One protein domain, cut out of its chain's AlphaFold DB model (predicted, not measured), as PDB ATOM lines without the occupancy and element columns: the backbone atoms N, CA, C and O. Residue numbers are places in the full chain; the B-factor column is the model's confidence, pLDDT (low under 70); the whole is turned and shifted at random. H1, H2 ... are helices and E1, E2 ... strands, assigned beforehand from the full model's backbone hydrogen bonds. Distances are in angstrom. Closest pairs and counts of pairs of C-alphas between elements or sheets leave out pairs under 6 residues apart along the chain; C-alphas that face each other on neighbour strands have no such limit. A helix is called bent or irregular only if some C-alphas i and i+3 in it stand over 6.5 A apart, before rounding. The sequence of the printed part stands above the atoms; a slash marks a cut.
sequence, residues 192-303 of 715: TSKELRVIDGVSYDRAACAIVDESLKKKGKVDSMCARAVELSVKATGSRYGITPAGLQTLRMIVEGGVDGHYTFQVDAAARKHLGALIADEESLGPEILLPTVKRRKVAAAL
ATOM      1  N   THR A 192     204.404 288.362 156.461       41.28
ATOM      2  CA  THR A 192     205.140 288.196 155.193       41.28
ATOM      3  C   THR A 192     204.527 288.969 154.015       41.28
ATOM      4  O   THR A 192     204.659 288.539 152.864       41.28
ATOM      5  N   SER A 193     203.810 290.072 154.264       40.38
ATOM      6  CA  SER A 193     203.386 290.964 153.183       40.38
ATOM      7  C   SER A 193     204.576 291.804 152.714       40.38
ATOM      8  O   SER A 193     205.320 292.366 153.510       40.38
ATOM      9  N   LYS A 194     204.781 291.889 151.394       55.09
ATOM     10  CA  LYS A 194     205.877 292.665 150.772       55.09
ATOM     11  C   LYS A 194     205.528 294.153 150.673       55.09
ATOM     12  O   LYS A 194     205.823 294.803 149.674       55.09
ATOM     13  N   GLU A 195     204.798 294.647 151.659       60.00
ATOM     14  CA  GLU A 195     204.264 295.998 151.685       60.00
ATOM     15  C   GLU A 195     205.320 296.925 152.274       60.00
ATOM     16  O   GLU A 195     205.868 296.662 153.342       60.00
ATOM     17  N   LEU A 196     205.611 298.007 151.562       76.12
ATOM     18  CA  LEU A 196     206.492 299.056 152.051       76.12
ATOM     19  C   LEU A 196     205.662 300.036 152.885       76.12
ATOM     20  O   LEU A 196     204.536 300.372 152.514       76.12
ATOM     21  N   ARG A 197     206.207 300.495 154.012       78.25
ATOM     22  CA  ARG A 197     205.652 301.624 154.765       78.25
ATOM     23  C   ARG A 197     206.307 302.887 154.226       78.25
ATOM     24  O   ARG A 197     207.520 303.030 154.345       78.25
ATOM     25  N   VAL A 198     205.523 303.785 153.641       79.75
ATOM     26  CA  VAL A 198     206.023 305.115 153.278       79.75
ATOM     27  C   VAL A 198     206.015 305.989 154.532       79.75
ATOM     28  O   VAL A 198     205.012 306.029 155.243       79.75
ATOM     29  N   ILE A 199     207.133 306.653 154.807       76.81
ATOM     30  CA  ILE A 199     207.262 307.728 155.797       76.81
ATOM     31  C   ILE A 199     208.038 308.837 155.081       76.81
ATOM     32  O   ILE A 199     209.100 308.570 154.524       76.81
ATOM     33  N   ASP A 200     207.465 310.037 155.014       70.25
ATOM     34  CA  ASP A 200     208.080 311.238 154.425       70.25
ATOM     35  C   ASP A 200     208.620 311.021 152.995       70.25
ATOM     36  O   ASP A 200     209.727 311.405 152.628       70.25
ATOM     37  N   GLY A 201     207.824 310.318 152.178       71.44
ATOM     38  CA  GLY A 201     208.146 309.940 150.795       71.44
ATOM     39  C   GLY A 201     209.110 308.753 150.649       71.44
ATOM     40  O   GLY A 201     209.140 308.114 149.595       71.44
ATOM     41  N   VAL A 202     209.851 308.390 151.699       78.62
ATOM     42  CA  VAL A 202     210.813 307.278 151.695       78.62
ATOM     43  C   VAL A 202     210.116 305.957 152.038       78.62
ATOM     44  O   VAL A 202     209.221 305.895 152.878       78.62
ATOM     45  N   SER A 203     210.507 304.872 151.360       81.25
ATOM     46  CA  SER A 203     209.901 303.541 151.515       81.25
ATOM     47  C   SER A 203     210.717 302.613 152.419       81.25
ATOM     48  O   SER A 203     211.840 302.236 152.081       81.25
ATOM     49  N   TYR A 204     210.100 302.172 153.514       84.31
ATOM     50  CA  TYR A 204     210.689 301.340 154.566       84.31
ATOM     51  C   TYR A 204     210.056 299.937 154.637       84.31
ATOM     52  O   TYR A 204     208.955 299.703 154.134       84.31
ATOM     53  N   ASP A 205     210.734 298.984 155.281       84.06
ATOM     54  CA  ASP A 205     210.222 297.632 155.537       84.06
ATOM     55  C   ASP A 205     209.131 297.677 156.626       84.06
ATOM     56  O   ASP A 205     209.397 297.933 157.803       84.06
ATOM     57  N   ARG A 206     207.874 297.425 156.234       81.62
ATOM     58  CA  ARG A 206     206.710 297.520 157.130       81.62
ATOM     59  C   ARG A 206     206.756 296.521 158.288       81.62
ATOM     60  O   ARG A 206     206.247 296.845 159.361       81.62
ATOM     61  N   ALA A 207     207.349 295.340 158.102       80.56
ATOM     62  CA  ALA A 207     207.462 294.333 159.155       80.56
ATOM     63  C   ALA A 207     208.526 294.742 160.189       80.56
ATOM     64  O   ALA A 207     208.277 294.655 161.392       80.56
ATOM     65  N   ALA A 208     209.655 295.294 159.736       84.19
ATOM     66  CA  ALA A 208     210.662 295.890 160.613       84.19
ATOM     67  C   ALA A 208     210.099 297.082 161.412       84.19
ATOM     68  O   ALA A 208     210.232 297.111 162.637       84.19
ATOM     69  N   CYS A 209     209.391 298.018 160.764       84.38
ATOM     70  CA  CYS A 209     208.736 299.132 161.461       84.38
ATOM     71  C   CYS A 209     207.678 298.657 162.475       84.38
ATOM     72  O   CYS A 209     207.568 299.229 163.554       84.38
ATOM     73  N   ALA A 210     206.922 297.593 162.182       84.44
ATOM     74  CA  ALA A 210     205.942 297.046 163.125       84.44
ATOM     75  C   ALA A 210     206.594 296.446 164.391       84.44
ATOM     76  O   ALA A 210     206.028 296.544 165.481       84.44
ATOM     77  N   ILE A 211     207.795 295.865 164.270       85.06
ATOM     78  CA  ILE A 211     208.590 295.369 165.408       85.06
ATOM     79  C   ILE A 211     209.106 296.533 166.268       85.06
ATOM     80  O   ILE A 211     209.114 296.430 167.499       85.06
ATOM     81  N   VAL A 212     209.489 297.653 165.644       85.75
ATOM     82  CA  VAL A 212     209.825 298.898 166.353       85.75
ATOM     83  C   VAL A 212     208.594 299.432 167.083       85.75
ATOM     84  O   VAL A 212     208.647 299.579 168.302       85.75
ATOM     85  N   ASP A 213     207.459 299.609 166.397       85.06
ATOM     86  CA  ASP A 213     206.199 300.078 166.996       85.06
ATOM     87  C   ASP A 213     205.768 299.228 168.210       85.06
ATOM     88  O   ASP A 213     205.286 299.765 169.210       85.06
ATOM     89  N   GLU A 214     205.948 297.901 168.158       85.00
ATOM     90  CA  GLU A 214     205.655 297.007 169.286       85.00
ATOM     91  C   GLU A 214     206.666 297.155 170.442       85.00
ATOM     92  O   GLU A 214     206.272 297.062 171.609       85.00
ATOM     93  N   SER A 215     207.947 297.422 170.158       85.88
ATOM     94  CA  SER A 215     208.958 297.716 171.187       85.88
ATOM     95  C   SER A 215     208.694 299.055 171.872       85.88
ATOM     96  O   SER A 215     208.685 299.120 173.102       85.88
ATOM     97  N   LEU A 216     208.393 300.108 171.105       85.69
ATOM     98  CA  LEU A 216     208.067 301.432 171.643       85.69
ATOM     99  C   LEU A 216     206.833 301.366 172.553       85.69
ATOM    100  O   LEU A 216     206.896 301.819 173.694       85.69
ATOM    101  N   LYS A 217     205.765 300.677 172.127       83.88
ATOM    102  CA  LYS A 217     204.547 300.471 172.938       83.88
ATOM    103  C   LYS A 217     204.763 299.673 174.232       83.88
ATOM    104  O   LYS A 217     203.933 299.768 175.130       83.88
ATOM    105  N   LYS A 218     205.830 298.872 174.336       81.06
ATOM    106  CA  LYS A 218     206.116 298.022 175.514       81.06
ATOM    107  C   LYS A 218     207.247 298.528 176.408       81.06
ATOM    108  O   LYS A 218     207.308 298.124 177.567       81.06
ATOM    109  N   LYS A 219     208.180 299.314 175.865       79.94
ATOM    110  CA  LYS A 219     209.447 299.688 176.523       79.94
ATOM    111  C   LYS A 219     209.860 301.149 176.318       79.94
ATOM    112  O   LYS A 219     210.870 301.553 176.883       79.94
ATOM    113  N   GLY A 220     209.155 301.916 175.484       83.12
ATOM    114  CA  GLY A 220     209.498 303.303 175.140       83.12
ATOM    115  C   GLY A 220     210.748 303.481 174.263       83.12
ATOM    116  O   GLY A 220     211.080 304.610 173.918       83.12
ATOM    117  N   LYS A 221     211.447 302.396 173.897       86.44
ATOM    118  CA  LYS A 221     212.721 302.438 173.161       86.44
ATOM    119  C   LYS A 221     212.975 301.191 172.308       86.44
ATOM    120  O   LYS A 221     212.336 300.149 172.496       86.44
ATOM    121  N   VAL A 222     213.948 301.295 171.406       87.56
ATOM    122  CA  VAL A 222     214.537 300.171 170.663       87.56
ATOM    123  C   VAL A 222     215.677 299.576 171.491       87.56
ATOM    124  O   VAL A 222     216.729 300.195 171.654       87.56
ATOM    125  N   ASP A 223     215.461 298.373 172.025       86.81
ATOM    126  CA  ASP A 223     216.463 297.630 172.798       86.81
ATOM    127  C   ASP A 223     217.221 296.592 171.945       86.81
ATOM    128  O   ASP A 223     216.938 296.374 170.763       86.81
ATOM    129  N   SER A 224     218.207 295.917 172.543       84.69
ATOM    130  CA  SER A 224     219.022 294.902 171.857       84.69
ATOM    131  C   SER A 224     218.237 293.657 171.413       84.69
ATOM    132  O   SER A 224     218.699 292.918 170.540       84.69
ATOM    133  N   MET A 225     217.043 293.423 171.968       82.81
ATOM    134  CA  MET A 225     216.148 292.337 171.558       82.81
ATOM    135  C   MET A 225     215.287 292.747 170.358       82.81
ATOM    136  O   MET A 225     215.120 291.952 169.435       82.81
ATOM    137  N   CYS A 226     214.804 293.993 170.336       85.38
ATOM    138  CA  CYS A 226     214.164 294.617 169.182       85.38
ATOM    139  C   CYS A 226     215.126 294.645 167.987       85.38
ATOM    140  O   CYS A 226     214.768 294.153 166.922       85.38
ATOM    141  N   ALA A 227     216.377 295.080 168.182       85.69
ATOM    142  CA  ALA A 227     217.408 295.082 167.139       85.69
ATOM    143  C   ALA A 227     217.597 293.705 166.471       85.69
ATOM    144  O   ALA A 227     217.599 293.600 165.246       85.69
ATOM    145  N   ARG A 228     217.679 292.626 167.262       85.81
ATOM    146  CA  ARG A 228     217.793 291.250 166.741       85.81
ATOM    147  C   ARG A 228     216.516 290.756 166.051       85.81
ATOM    148  O   ARG A 228     216.594 289.973 165.110       85.81
ATOM    149  N   ALA A 229     215.340 291.202 166.491       83.81
ATOM    150  CA  ALA A 229     214.079 290.898 165.815       83.81
ATOM    151  C   ALA A 229     213.947 291.646 164.472       83.81
ATOM    152  O   ALA A 229     213.510 291.051 163.486       83.81
ATOM    153  N   VAL A 230     214.385 292.908 164.415       85.50
ATOM    154  CA  VAL A 230     214.479 293.715 163.188       85.50
ATOM    155  C   VAL A 230     215.463 293.087 162.199       85.50
ATOM    156  O   VAL A 230     215.092 292.883 161.047       85.50
ATOM    157  N   GLU A 231     216.662 292.688 162.640       87.12
ATOM    158  CA  GLU A 231     217.637 291.960 161.812       87.12
ATOM    159  C   GLU A 231     217.008 290.720 161.152       87.12
ATOM    160  O   GLU A 231     217.087 290.551 159.934       87.12
ATOM    161  N   LEU A 232     216.356 289.864 161.949       84.31
ATOM    162  CA  LEU A 232     215.687 288.659 161.452       84.31
ATOM    163  C   LEU A 232     214.569 288.981 160.454       84.31
ATOM    164  O   LEU A 232     214.428 288.270 159.461       84.31
ATOM    165  N   SER A 233     213.794 290.044 160.693       82.81
ATOM    166  CA  SER A 233     212.743 290.496 159.775       82.81
ATOM    167  C   SER A 233     213.331 290.958 158.444       82.81
ATOM    168  O   SER A 233     212.948 290.456 157.392       82.81
ATOM    169  N   VAL A 234     214.317 291.854 158.483       81.56
ATOM    170  CA  VAL A 234     214.930 292.460 157.294       81.56
ATOM    171  C   VAL A 234     215.659 291.413 156.435       81.56
ATOM    172  O   VAL A 234     215.517 291.411 155.207       81.56
ATOM    173  N   LYS A 235     216.362 290.456 157.063       81.81
ATOM    174  CA  LYS A 235     216.961 289.298 156.370       81.81
ATOM    175  C   LYS A 235     215.889 288.342 155.814       81.81
ATOM    176  O   LYS A 235     216.058 287.806 154.718       81.81
ATOM    177  N   ALA A 236     214.750 288.162 156.491       75.00
ATOM    178  CA  ALA A 236     213.636 287.365 155.966       75.00
ATOM    179  C   ALA A 236     212.957 288.016 154.743       75.00
ATOM    180  O   ALA A 236     212.661 287.309 153.776       75.00
ATOM    181  N   THR A 237     212.767 289.343 154.736       72.06
ATOM    182  CA  THR A 237     212.197 290.097 153.601       72.06
ATOM    183  C   THR A 237     213.047 289.956 152.333       72.06
ATOM    184  O   THR A 237     212.508 289.796 151.233       72.06
ATOM    185  N   GLY A 238     214.378 289.971 152.469       64.56
ATOM    186  CA  GLY A 238     215.316 289.778 151.356       64.56
ATOM    187  C   GLY A 238     215.451 288.334 150.859       64.56
ATOM    188  O   GLY A 238     215.796 288.107 149.695       64.56
ATOM    189  N   SER A 239     215.068 287.349 151.680       66.25
ATOM    190  CA  SER A 239     215.180 285.917 151.376       66.25
ATOM    191  C   SER A 239     216.642 285.503 151.116       66.25
ATOM    192  O   SER A 239     217.550 285.983 151.784       66.25
ATOM    193  N   ARG A 240     216.909 284.596 150.164       59.53
ATOM    194  CA  ARG A 240     218.259 284.069 149.852       59.53
ATOM    195  C   ARG A 240     219.241 285.089 149.224       59.53
ATOM    196  O   ARG A 240     220.200 284.666 148.592       59.53
ATOM    197  N   TYR A 241     218.986 286.395 149.322       59.88
ATOM    198  CA  TYR A 241     219.654 287.432 148.519       59.88
ATOM    199  C   TYR A 241     220.168 288.626 149.343       59.88
ATOM    200  O   TYR A 241     220.237 289.735 148.811       59.88
ATOM    201  N   GLY A 242     220.491 288.416 150.623       72.12
ATOM    202  CA  GLY A 242     220.924 289.478 151.542       72.12
ATOM    203  C   GLY A 242     219.776 290.388 151.985       72.12
ATOM    204  O   GLY A 242     218.602 290.022 151.895       72.12
ATOM    205  N   ILE A 243     220.106 291.584 152.453       77.19
ATOM    206  CA  ILE A 243     219.162 292.614 152.894       77.19
ATOM    207  C   ILE A 243     218.631 293.397 151.681       77.19
ATOM    208  O   ILE A 243     219.329 293.626 150.689       77.19
ATOM    209  N   THR A 244     217.357 293.805 151.715       77.19
ATOM    210  CA  THR A 244     216.770 294.647 150.650       77.19
ATOM    211  C   THR A 244     217.168 296.121 150.816       77.19
ATOM    212  O   THR A 244     217.385 296.542 151.948       77.19
ATOM    213  N   PRO A 245     217.187 296.950 149.751       78.69
ATOM    214  CA  PRO A 245     217.533 298.370 149.883       78.69
ATOM    215  C   PRO A 245     216.610 299.134 150.848       78.69
ATOM    216  O   PRO A 245     217.087 299.903 151.674       78.69
ATOM    217  N   ALA A 246     215.299 298.856 150.816       80.19
ATOM    218  CA  ALA A 246     214.342 299.407 151.781       80.19
ATOM    219  C   ALA A 246     214.610 298.907 153.212       80.19
ATOM    220  O   ALA A 246     214.506 299.671 154.167       80.19
ATOM    221  N   GLY A 247     215.011 297.642 153.369       83.31
ATOM    222  CA  GLY A 247     215.446 297.081 154.647       83.31
ATOM    223  C   GLY A 247     216.686 297.782 155.209       83.31
ATOM    224  O   GLY A 247     216.680 298.169 156.371       83.31
ATOM    225  N   LEU A 248     217.706 298.026 154.381       85.31
ATOM    226  CA  LEU A 248     218.922 298.751 154.765       85.31
ATOM    227  C   LEU A 248     218.614 300.213 155.130       85.31
ATOM    228  O   LEU A 248     219.055 300.691 156.172       85.31
ATOM    229  N   GLN A 249     217.759 300.888 154.355       85.00
ATOM    230  CA  GLN A 249     217.265 302.229 154.687       85.00
ATOM    231  C   GLN A 249     216.459 302.249 156.003       85.00
ATOM    232  O   GLN A 249     216.525 303.213 156.759       85.00
ATOM    233  N   THR A 250     215.749 301.161 156.322       87.19
ATOM    234  CA  THR A 250     215.046 300.996 157.609       87.19
ATOM    235  C   THR A 250     216.022 300.778 158.764       87.19
ATOM    236  O   THR A 250     215.811 301.325 159.840       87.19
ATOM    237  N   LEU A 251     217.114 300.037 158.553       89.00
ATOM    238  CA  LEU A 251     218.172 299.880 159.556       89.00
ATOM    239  C   LEU A 251     218.859 301.218 159.866       89.00
ATOM    240  O   LEU A 251     219.066 301.510 161.041       89.00
ATOM    241  N   ARG A 252     219.150 302.042 158.847       88.94
ATOM    242  CA  ARG A 252     219.713 303.399 159.007       88.94
ATOM    243  C   ARG A 252     218.800 304.301 159.843       88.94
ATOM    244  O   ARG A 252     219.211 304.726 160.917       88.94
ATOM    245  N   MET A 253     217.531 304.433 159.451       88.81
ATOM    246  CA  MET A 253     216.514 305.195 160.194       88.81
ATOM    247  C   MET A 253     216.360 304.721 161.656       88.81
ATOM    248  O   MET A 253     216.241 305.531 162.576       88.81
ATOM    249  N   ILE A 254     216.446 303.409 161.915       88.12
ATOM    250  CA  ILE A 254     216.429 302.864 163.286       88.12
ATOM    251  C   ILE A 254     217.732 303.152 164.051       88.12
ATOM    252  O   ILE A 254     217.689 303.316 165.268       88.12
ATOM    253  N   VAL A 255     218.886 303.223 163.385       89.12
ATOM    254  CA  VAL A 255     220.174 303.603 163.993       89.12
ATOM    255  C   VAL A 255     220.209 305.092 164.330       89.12
ATOM    256  O   VAL A 255     220.611 305.450 165.439       89.12
ATOM    257  N   GLU A 256     219.751 305.945 163.418       87.94
ATOM    258  CA  GLU A 256     219.641 307.400 163.575       87.94
ATOM    259  C   GLU A 256     218.710 307.756 164.748       87.94
ATOM    260  O   GLU A 256     219.066 308.580 165.592       87.94
ATOM    261  N   GLY A 257     217.618 307.004 164.914       84.81
ATOM    262  CA  GLY A 257     216.639 307.176 165.996       84.81
ATOM    263  C   GLY A 257     215.292 307.706 165.510       84.81
ATOM    264  O   GLY A 257     214.530 308.259 166.304       84.81
ATOM    265  N   GLY A 258     215.000 307.551 164.218       84.25
ATOM    266  CA  GLY A 258     213.738 307.933 163.608       84.25
ATOM    267  C   GLY A 258     213.880 308.707 162.306       84.25
ATOM    268  O   GLY A 258     214.945 308.747 161.699       84.25
ATOM    269  N   VAL A 259     212.775 309.336 161.908       79.75
ATOM    270  CA  VAL A 259     212.748 310.412 160.907       79.75
ATOM    271  C   VAL A 259     212.247 311.675 161.603       79.75
ATOM    272  O   VAL A 259     211.293 311.604 162.392       79.75
ATOM    273  N   ASP A 260     212.914 312.802 161.349       66.25
ATOM    274  CA  ASP A 260     212.633 314.084 161.997       66.25
ATOM    275  C   ASP A 260     211.166 314.513 161.832       66.25
ATOM    276  O   ASP A 260     210.557 314.370 160.775       66.25
ATOM    277  N   GLY A 261     210.579 315.035 162.910       63.19
ATOM    278  CA  GLY A 261     209.205 315.549 162.937       63.19
ATOM    279  C   GLY A 261     208.090 314.503 163.088       63.19
ATOM    280  O   GLY A 261     207.069 314.824 163.698       63.19
ATOM    281  N   HIS A 262     208.262 313.264 162.606       62.53
ATOM    282  CA  HIS A 262     207.142 312.306 162.519       62.53
ATOM    283  C   HIS A 262     207.352 310.919 163.141       62.53
ATOM    284  O   HIS A 262     206.359 310.281 163.506       62.53
ATOM    285  N   TYR A 263     208.584 310.418 163.294       72.81
ATOM    286  CA  TYR A 263     208.792 309.031 163.743       72.81
ATOM    287  C   TYR A 263     210.051 308.844 164.602       72.81
ATOM    288  O   TYR A 263     210.897 308.016 164.292       72.81
ATOM    289  N   THR A 264     210.184 309.619 165.681       80.31
ATOM    290  CA  THR A 264     211.374 309.656 166.557       80.31
ATOM    291  C   THR A 264     211.292 308.720 167.770       80.31
ATOM    292  O   THR A 264     210.240 308.613 168.403       80.31
ATOM    293  N   PHE A 265     212.409 308.096 168.158       86.62
ATOM    294  CA  PHE A 265     212.508 307.196 169.314       86.62
ATOM    295  C   PHE A 265     213.936 307.044 169.864       86.62
ATOM    296  O   PHE A 265     214.932 307.204 169.163       86.62
ATOM    297  N   GLN A 266     214.050 306.658 171.139       86.06
ATOM    298  CA  GLN A 266     215.343 306.330 171.746       86.06
ATOM    299  C   GLN A 266     215.818 304.921 171.356       86.06
ATOM    300  O   GLN A 266     215.027 303.979 171.258       86.06
ATOM    301  N   VAL A 267     217.133 304.777 171.184       87.38
ATOM    302  CA  VAL A 267     217.811 303.546 170.754       87.38
ATOM    303  C   VAL A 267     218.922 303.230 171.751       87.38
ATOM    304  O   VAL A 267     219.792 304.067 171.990       87.38
ATOM    305  N   ASP A 268     218.916 302.033 172.336       90.25
ATOM    306  CA  ASP A 268     219.973 301.624 173.266       90.25
ATOM    307  C   ASP A 268     221.338 301.573 172.565       90.25
ATOM    308  O   ASP A 268     221.453 301.056 171.455       90.25
ATOM    309  N   ALA A 269     222.410 302.020 173.227       87.75
ATOM    310  CA  ALA A 269     223.756 302.043 172.637       87.75
ATOM    311  C   ALA A 269     224.216 300.663 172.115       87.75
ATOM    312  O   ALA A 269     224.853 300.566 171.067       87.75
ATOM    313  N   ALA A 270     223.827 299.578 172.796       85.31
ATOM    314  CA  ALA A 270     224.075 298.207 172.347       85.31
ATOM    315  C   ALA A 270     223.239 297.809 171.111       85.31
ATOM    316  O   ALA A 270     223.725 297.059 170.266       85.31
ATOM    317  N   ALA A 271     222.009 298.319 170.981       85.56
ATOM    318  CA  ALA A 271     221.173 298.136 169.796       85.56
ATOM    319  C   ALA A 271     221.743 298.917 168.603       85.56
ATOM    320  O   ALA A 271     221.961 298.337 167.542       85.56
ATOM    321  N   ARG A 272     222.087 300.196 168.810       89.81
ATOM    322  CA  ARG A 272     222.732 301.065 167.816       89.81
ATOM    323  C   ARG A 272     224.045 300.462 167.302       89.81
ATOM    324  O   ARG A 272     224.244 300.414 166.094       89.81
ATOM    325  N   LYS A 273     224.898 299.920 168.185       90.56
ATOM    326  CA  LYS A 273     226.138 299.226 167.784       90.56
ATOM    327  C   LYS A 273     225.875 297.946 166.979       90.56
ATOM    328  O   LYS A 273     226.568 297.711 165.996       90.56
ATOM    329  N   HIS A 274     224.889 297.130 167.370       88.38
ATOM    330  CA  HIS A 274     224.535 295.890 166.657       88.38
ATOM    331  C   HIS A 274     223.997 296.171 165.248       88.38
ATOM    332  O   HIS A 274     224.435 295.552 164.284       88.38
ATOM    333  N   LEU A 275     223.081 297.135 165.117       88.44
ATOM    334  CA  LEU A 275     222.502 297.512 163.824       88.44
ATOM    335  C   LEU A 275     223.508 298.261 162.935       88.44
ATOM    336  O   LEU A 275     223.551 298.002 161.739       88.44
ATOM    337  N   GLY A 276     224.360 299.119 163.506       87.88
ATOM    338  CA  GLY A 276     225.435 299.793 162.772       87.88
ATOM    339  C   GLY A 276     226.468 298.822 162.188       87.88
ATOM    340  O   GLY A 276     226.864 298.982 161.038       87.88
ATOM    341  N   ALA A 277     226.845 297.777 162.936       87.69
ATOM    342  CA  ALA A 277     227.708 296.712 162.420       87.69
ATOM    343  C   ALA A 277     227.053 295.970 161.240       87.69
ATOM    344  O   ALA A 277     227.673 295.830 160.196       87.69
ATOM    345  N   LEU A 278     225.773 295.598 161.357       85.69
ATOM    346  CA  LEU A 278     225.027 294.941 160.273       85.69
ATOM    347  C   LEU A 278     224.900 295.793 159.000       85.69
ATOM    348  O   LEU A 278     224.839 295.233 157.909       85.69
ATOM    349  N   ILE A 279     224.830 297.122 159.129       86.62
ATOM    350  CA  ILE A 279     224.843 298.039 157.980       86.62
ATOM    351  C   ILE A 279     226.228 298.021 157.324       86.62
ATOM    352  O   ILE A 279     226.312 297.823 156.117       86.62
ATOM    353  N   ALA A 280     227.305 298.153 158.106       83.56
ATOM    354  CA  ALA A 280     228.674 298.129 157.588       83.56
ATOM    355  C   ALA A 280     229.044 296.781 156.936       83.56
ATOM    356  O   ALA A 280     229.641 296.769 155.860       83.56
ATOM    357  N   ASP A 281     228.643 295.657 157.539       81.31
ATOM    358  CA  ASP A 281     228.829 294.311 156.986       81.31
ATOM    359  C   ASP A 281     228.150 294.188 155.608       81.31
ATOM    360  O   ASP A 281     228.774 293.766 154.635       81.31
ATOM    361  N   GLU A 282     226.880 294.596 155.496       76.75
ATOM    362  CA  GLU A 282     226.103 294.507 154.251       76.75
ATOM    363  C   GLU A 282     226.574 295.526 153.190       76.75
ATOM    364  O   GLU A 282     226.532 295.234 151.998       76.75
ATOM    365  N   GLU A 283     227.082 296.695 153.591       77.31
ATOM    366  CA  GLU A 283     227.693 297.673 152.675       77.31
ATOM    367  C   GLU A 283     229.071 297.211 152.163       77.31
ATOM    368  O   GLU A 283     229.397 297.444 150.996       77.31
ATOM    369  N   SER A 284     229.845 296.475 152.974       73.06
ATOM    370  CA  SER A 284     231.147 295.909 152.571       73.06
ATOM    371  C   SER A 284     231.052 294.868 151.446       73.06
ATOM    372  O   SER A 284     232.017 294.660 150.710       73.06
ATOM    373  N   LEU A 285     229.876 294.256 151.264       65.06
ATOM    374  CA  LEU A 285     229.581 293.298 150.192       65.06
ATOM    375  C   LEU A 285     229.342 293.964 148.818       65.06
ATOM    376  O   LEU A 285     229.198 293.268 147.811       65.06
ATOM    377  N   GLY A 286     229.343 295.299 148.743       54.56
ATOM    378  CA  GLY A 286     229.483 296.040 147.489       54.56
ATOM    379  C   GLY A 286     228.197 296.292 146.677       54.56
ATOM    380  O   GLY A 286     227.072 296.009 147.105       54.56
ATOM    381  N   PRO A 287     228.332 296.881 145.471       50.09
ATOM    382  CA  PRO A 287     227.226 297.524 144.754       50.09
ATOM    383  C   PRO A 287     226.157 296.572 144.192       50.09
ATOM    384  O   PRO A 287     225.099 297.047 143.772       50.09
ATOM    385  N   GLU A 288     226.348 295.248 144.231       47.69
ATOM    386  CA  GLU A 288     225.273 294.293 143.911       47.69
ATOM    387  C   GLU A 288     224.049 294.469 144.828       47.69
ATOM    388  O   GLU A 288     222.908 294.220 144.423       47.69
ATOM    389  N   ILE A 289     224.259 294.975 146.046       50.12
ATOM    390  CA  ILE A 289     223.198 295.244 147.020       50.12
ATOM    391  C   ILE A 289     222.446 296.550 146.702       50.12
ATOM    392  O   ILE A 289     221.252 296.652 146.996       50.12
ATOM    393  N   LEU A 290     223.050 297.494 145.976       49.47
ATOM    394  CA  LEU A 290     222.351 298.685 145.468       49.47
ATOM    395  C   LEU A 290     221.441 298.375 144.266       49.47
ATOM    396  O   LEU A 290     220.565 299.171 143.919       49.47
ATOM    397  N   LEU A 291     221.576 297.200 143.640       48.22
ATOM    398  CA  LEU A 291     220.653 296.764 142.595       48.22
ATOM    399  C   LEU A 291     219.256 296.466 143.186       48.22
ATOM    400  O   LEU A 291     219.136 295.683 144.136       48.22
ATOM    401  N   PRO A 292     218.165 296.990 142.585       52.25
ATOM    402  CA  PRO A 292     216.803 296.598 142.935       52.25
ATOM    403  C   PRO A 292     216.601 295.081 142.853       52.25
ATOM    404  O   PRO A 292     217.180 294.411 141.996       52.25
ATOM    405  N   THR A 293     215.716 294.528 143.686       52.88
ATOM    406  CA  THR A 293     215.529 293.067 143.826       52.88
ATOM    407  C   THR A 293     215.200 292.346 142.509       52.88
ATOM    408  O   THR A 293     215.558 291.182 142.335       52.88
ATOM    409  N   VAL A 294     214.576 293.035 141.546       53.25
ATOM    410  CA  VAL A 294     214.341 292.535 140.178       53.25
ATOM    411  C   VAL A 294     215.649 292.378 139.390       53.25
ATOM    412  O   VAL A 294     215.828 291.366 138.715       53.25
ATOM    413  N   LYS A 295     216.584 293.335 139.499       54.19
ATOM    414  CA  LYS A 295     217.921 293.237 138.895       54.19
ATOM    415  C   LYS A 295     218.753 292.154 139.591       54.19
ATOM    416  O   LYS A 295     219.251 291.286 138.883       54.19
ATOM    417  N   ARG A 296     218.794 292.100 140.936       57.28
ATOM    418  CA  ARG A 296     219.484 291.008 141.670       57.28
ATOM    419  C   ARG A 296     218.995 289.621 141.236       57.28
ATOM    420  O   ARG A 296     219.807 288.741 140.992       57.28
ATOM    421  N   ARG A 297     217.680 289.419 141.057       55.00
ATOM    422  CA  ARG A 297     217.134 288.142 140.546       55.00
ATOM    423  C   ARG A 297     217.548 287.831 139.108       55.00
ATOM    424  O   ARG A 297     217.771 286.664 138.809       55.00
ATOM    425  N   LYS A 298     217.645 288.831 138.223       57.66
ATOM    426  CA  LYS A 298     218.149 288.627 136.853       57.66
ATOM    427  C   LYS A 298     219.637 288.259 136.855       57.66
ATOM    428  O   LYS A 298     219.999 287.314 136.166       57.66
ATOM    429  N   VAL A 299     220.456 288.933 137.667       57.47
ATOM    430  CA  VAL A 299     221.885 288.612 137.848       57.47
ATOM    431  C   VAL A 299     222.052 287.215 138.448       57.47
ATOM    432  O   VAL A 299     222.710 286.381 137.844       57.47
ATOM    433  N   ALA A 300     221.364 286.888 139.545       54.22
ATOM    434  CA  ALA A 300     221.425 285.558 140.152       54.22
ATOM    435  C   ALA A 300     220.934 284.440 139.211       54.22
ATOM    436  O   ALA A 300     221.510 283.357 139.201       54.22
ATOM    437  N   ALA A 301     219.912 284.688 138.382       55.00
ATOM    438  CA  ALA A 301     219.473 283.733 137.363       55.00
ATOM    439  C   ALA A 301     220.480 283.595 136.204       55.00
ATOM    440  O   ALA A 301     220.621 282.505 135.652       55.00
ATOM    441  N   ALA A 302     221.192 284.667 135.839       56.75
ATOM    442  CA  ALA A 302     222.283 284.618 134.867       56.75
ATOM    443  C   ALA A 302     223.499 283.863 135.428       56.75
ATOM    444  O   ALA A 302     223.987 282.950 134.775       56.75
ATOM    445  N   LEU A 303     223.913 284.148 136.666       54.66
ATOM    446  CA  LEU A 303     224.973 283.424 137.374       54.66
ATOM    447  C   LEU A 303     224.619 281.945 137.582       54.66
ATOM    448  O   LEU A 303     225.473 281.089 137.387       54.66
TER     449      LEU A 303
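This is residues 192 to 303 of the 715 residues of an uncharacterized protein of Ostreococcus lucimarinus (strain CCE9901) (UniProt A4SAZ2). What shape do these atoms make? Four helices, H1 to H4, form an up-and-down bundle, each running against the one before it; a small strand hairpin, E1 and E2, packs on H3, and H5 and H6 lie beyond one end. What is it built of? The printed part has 112 residues, with named elements in the order E1 E2 H1 H2 H3 H4 H5 H6, mostly helix, the strands antiparallel. It is compact, with a radius of gyration of the C-alphas of 14.0 A, yet elongated at 46 by 26 by 24 A.

How do the strands pair? E1, residues 196 to 199, and E2, residues 202 to 205, form an antiparallel hairpin, with N 197 and O 204 within hydrogen-bond range at 2.9 A. How do the helices follow? H1, residues 206 to 219, and H2, residues 224 to 241, form a helical hairpin and touch at a shallow tilt of 9 degrees, opposite ways, the closest C-alphas being those of Ala 208 and Val 230, 5.1 A apart; H2 touches H1 with its residues 226 to 234 alone. H3, residues 245 to 256, and H4, residues 269 to 284, form another, touching at 33 degrees, only just short of steep, with the C-alphas of Val 255 and Arg 272 closest at 5.3 A; residues 272 to 279 of H4 alone take part. H5, residues 287 to 290, touches no helix, and H6, residues 293 to 303, is close to but not clearly touching H2, 7.7 A between the C-alphas of Tyr 241 and Arg 296. Are the backbones helical? Every O i to N i+4 pair is within hydrogen-bond range in H1, H3, H4 and H6, and 12 of 14 in H2; H5 is too short for such a pair.

Where do the elements begin and end? C-alpha 196 of E1 is at (206.492, 299.056, 152.051) and C-alpha 303 of H6 at (224.973, 283.424, 137.374). How long are the helices? From first to last C-alpha H1 measures 19.7 A, H2 24.5 A and H4 22.2 A; H2 is irregular, with 9.3 A between C-alphas 237 and 240.

Is it complete? The printed part has no cut, and the C-alphas of Gly 220 and Ala 302, the two farthest apart, are 46.2 A apart. Where are links long or confidence low? H3 to H4 is the long link, and pLDDT is under 70 in 30 residues, among them 285 to 303.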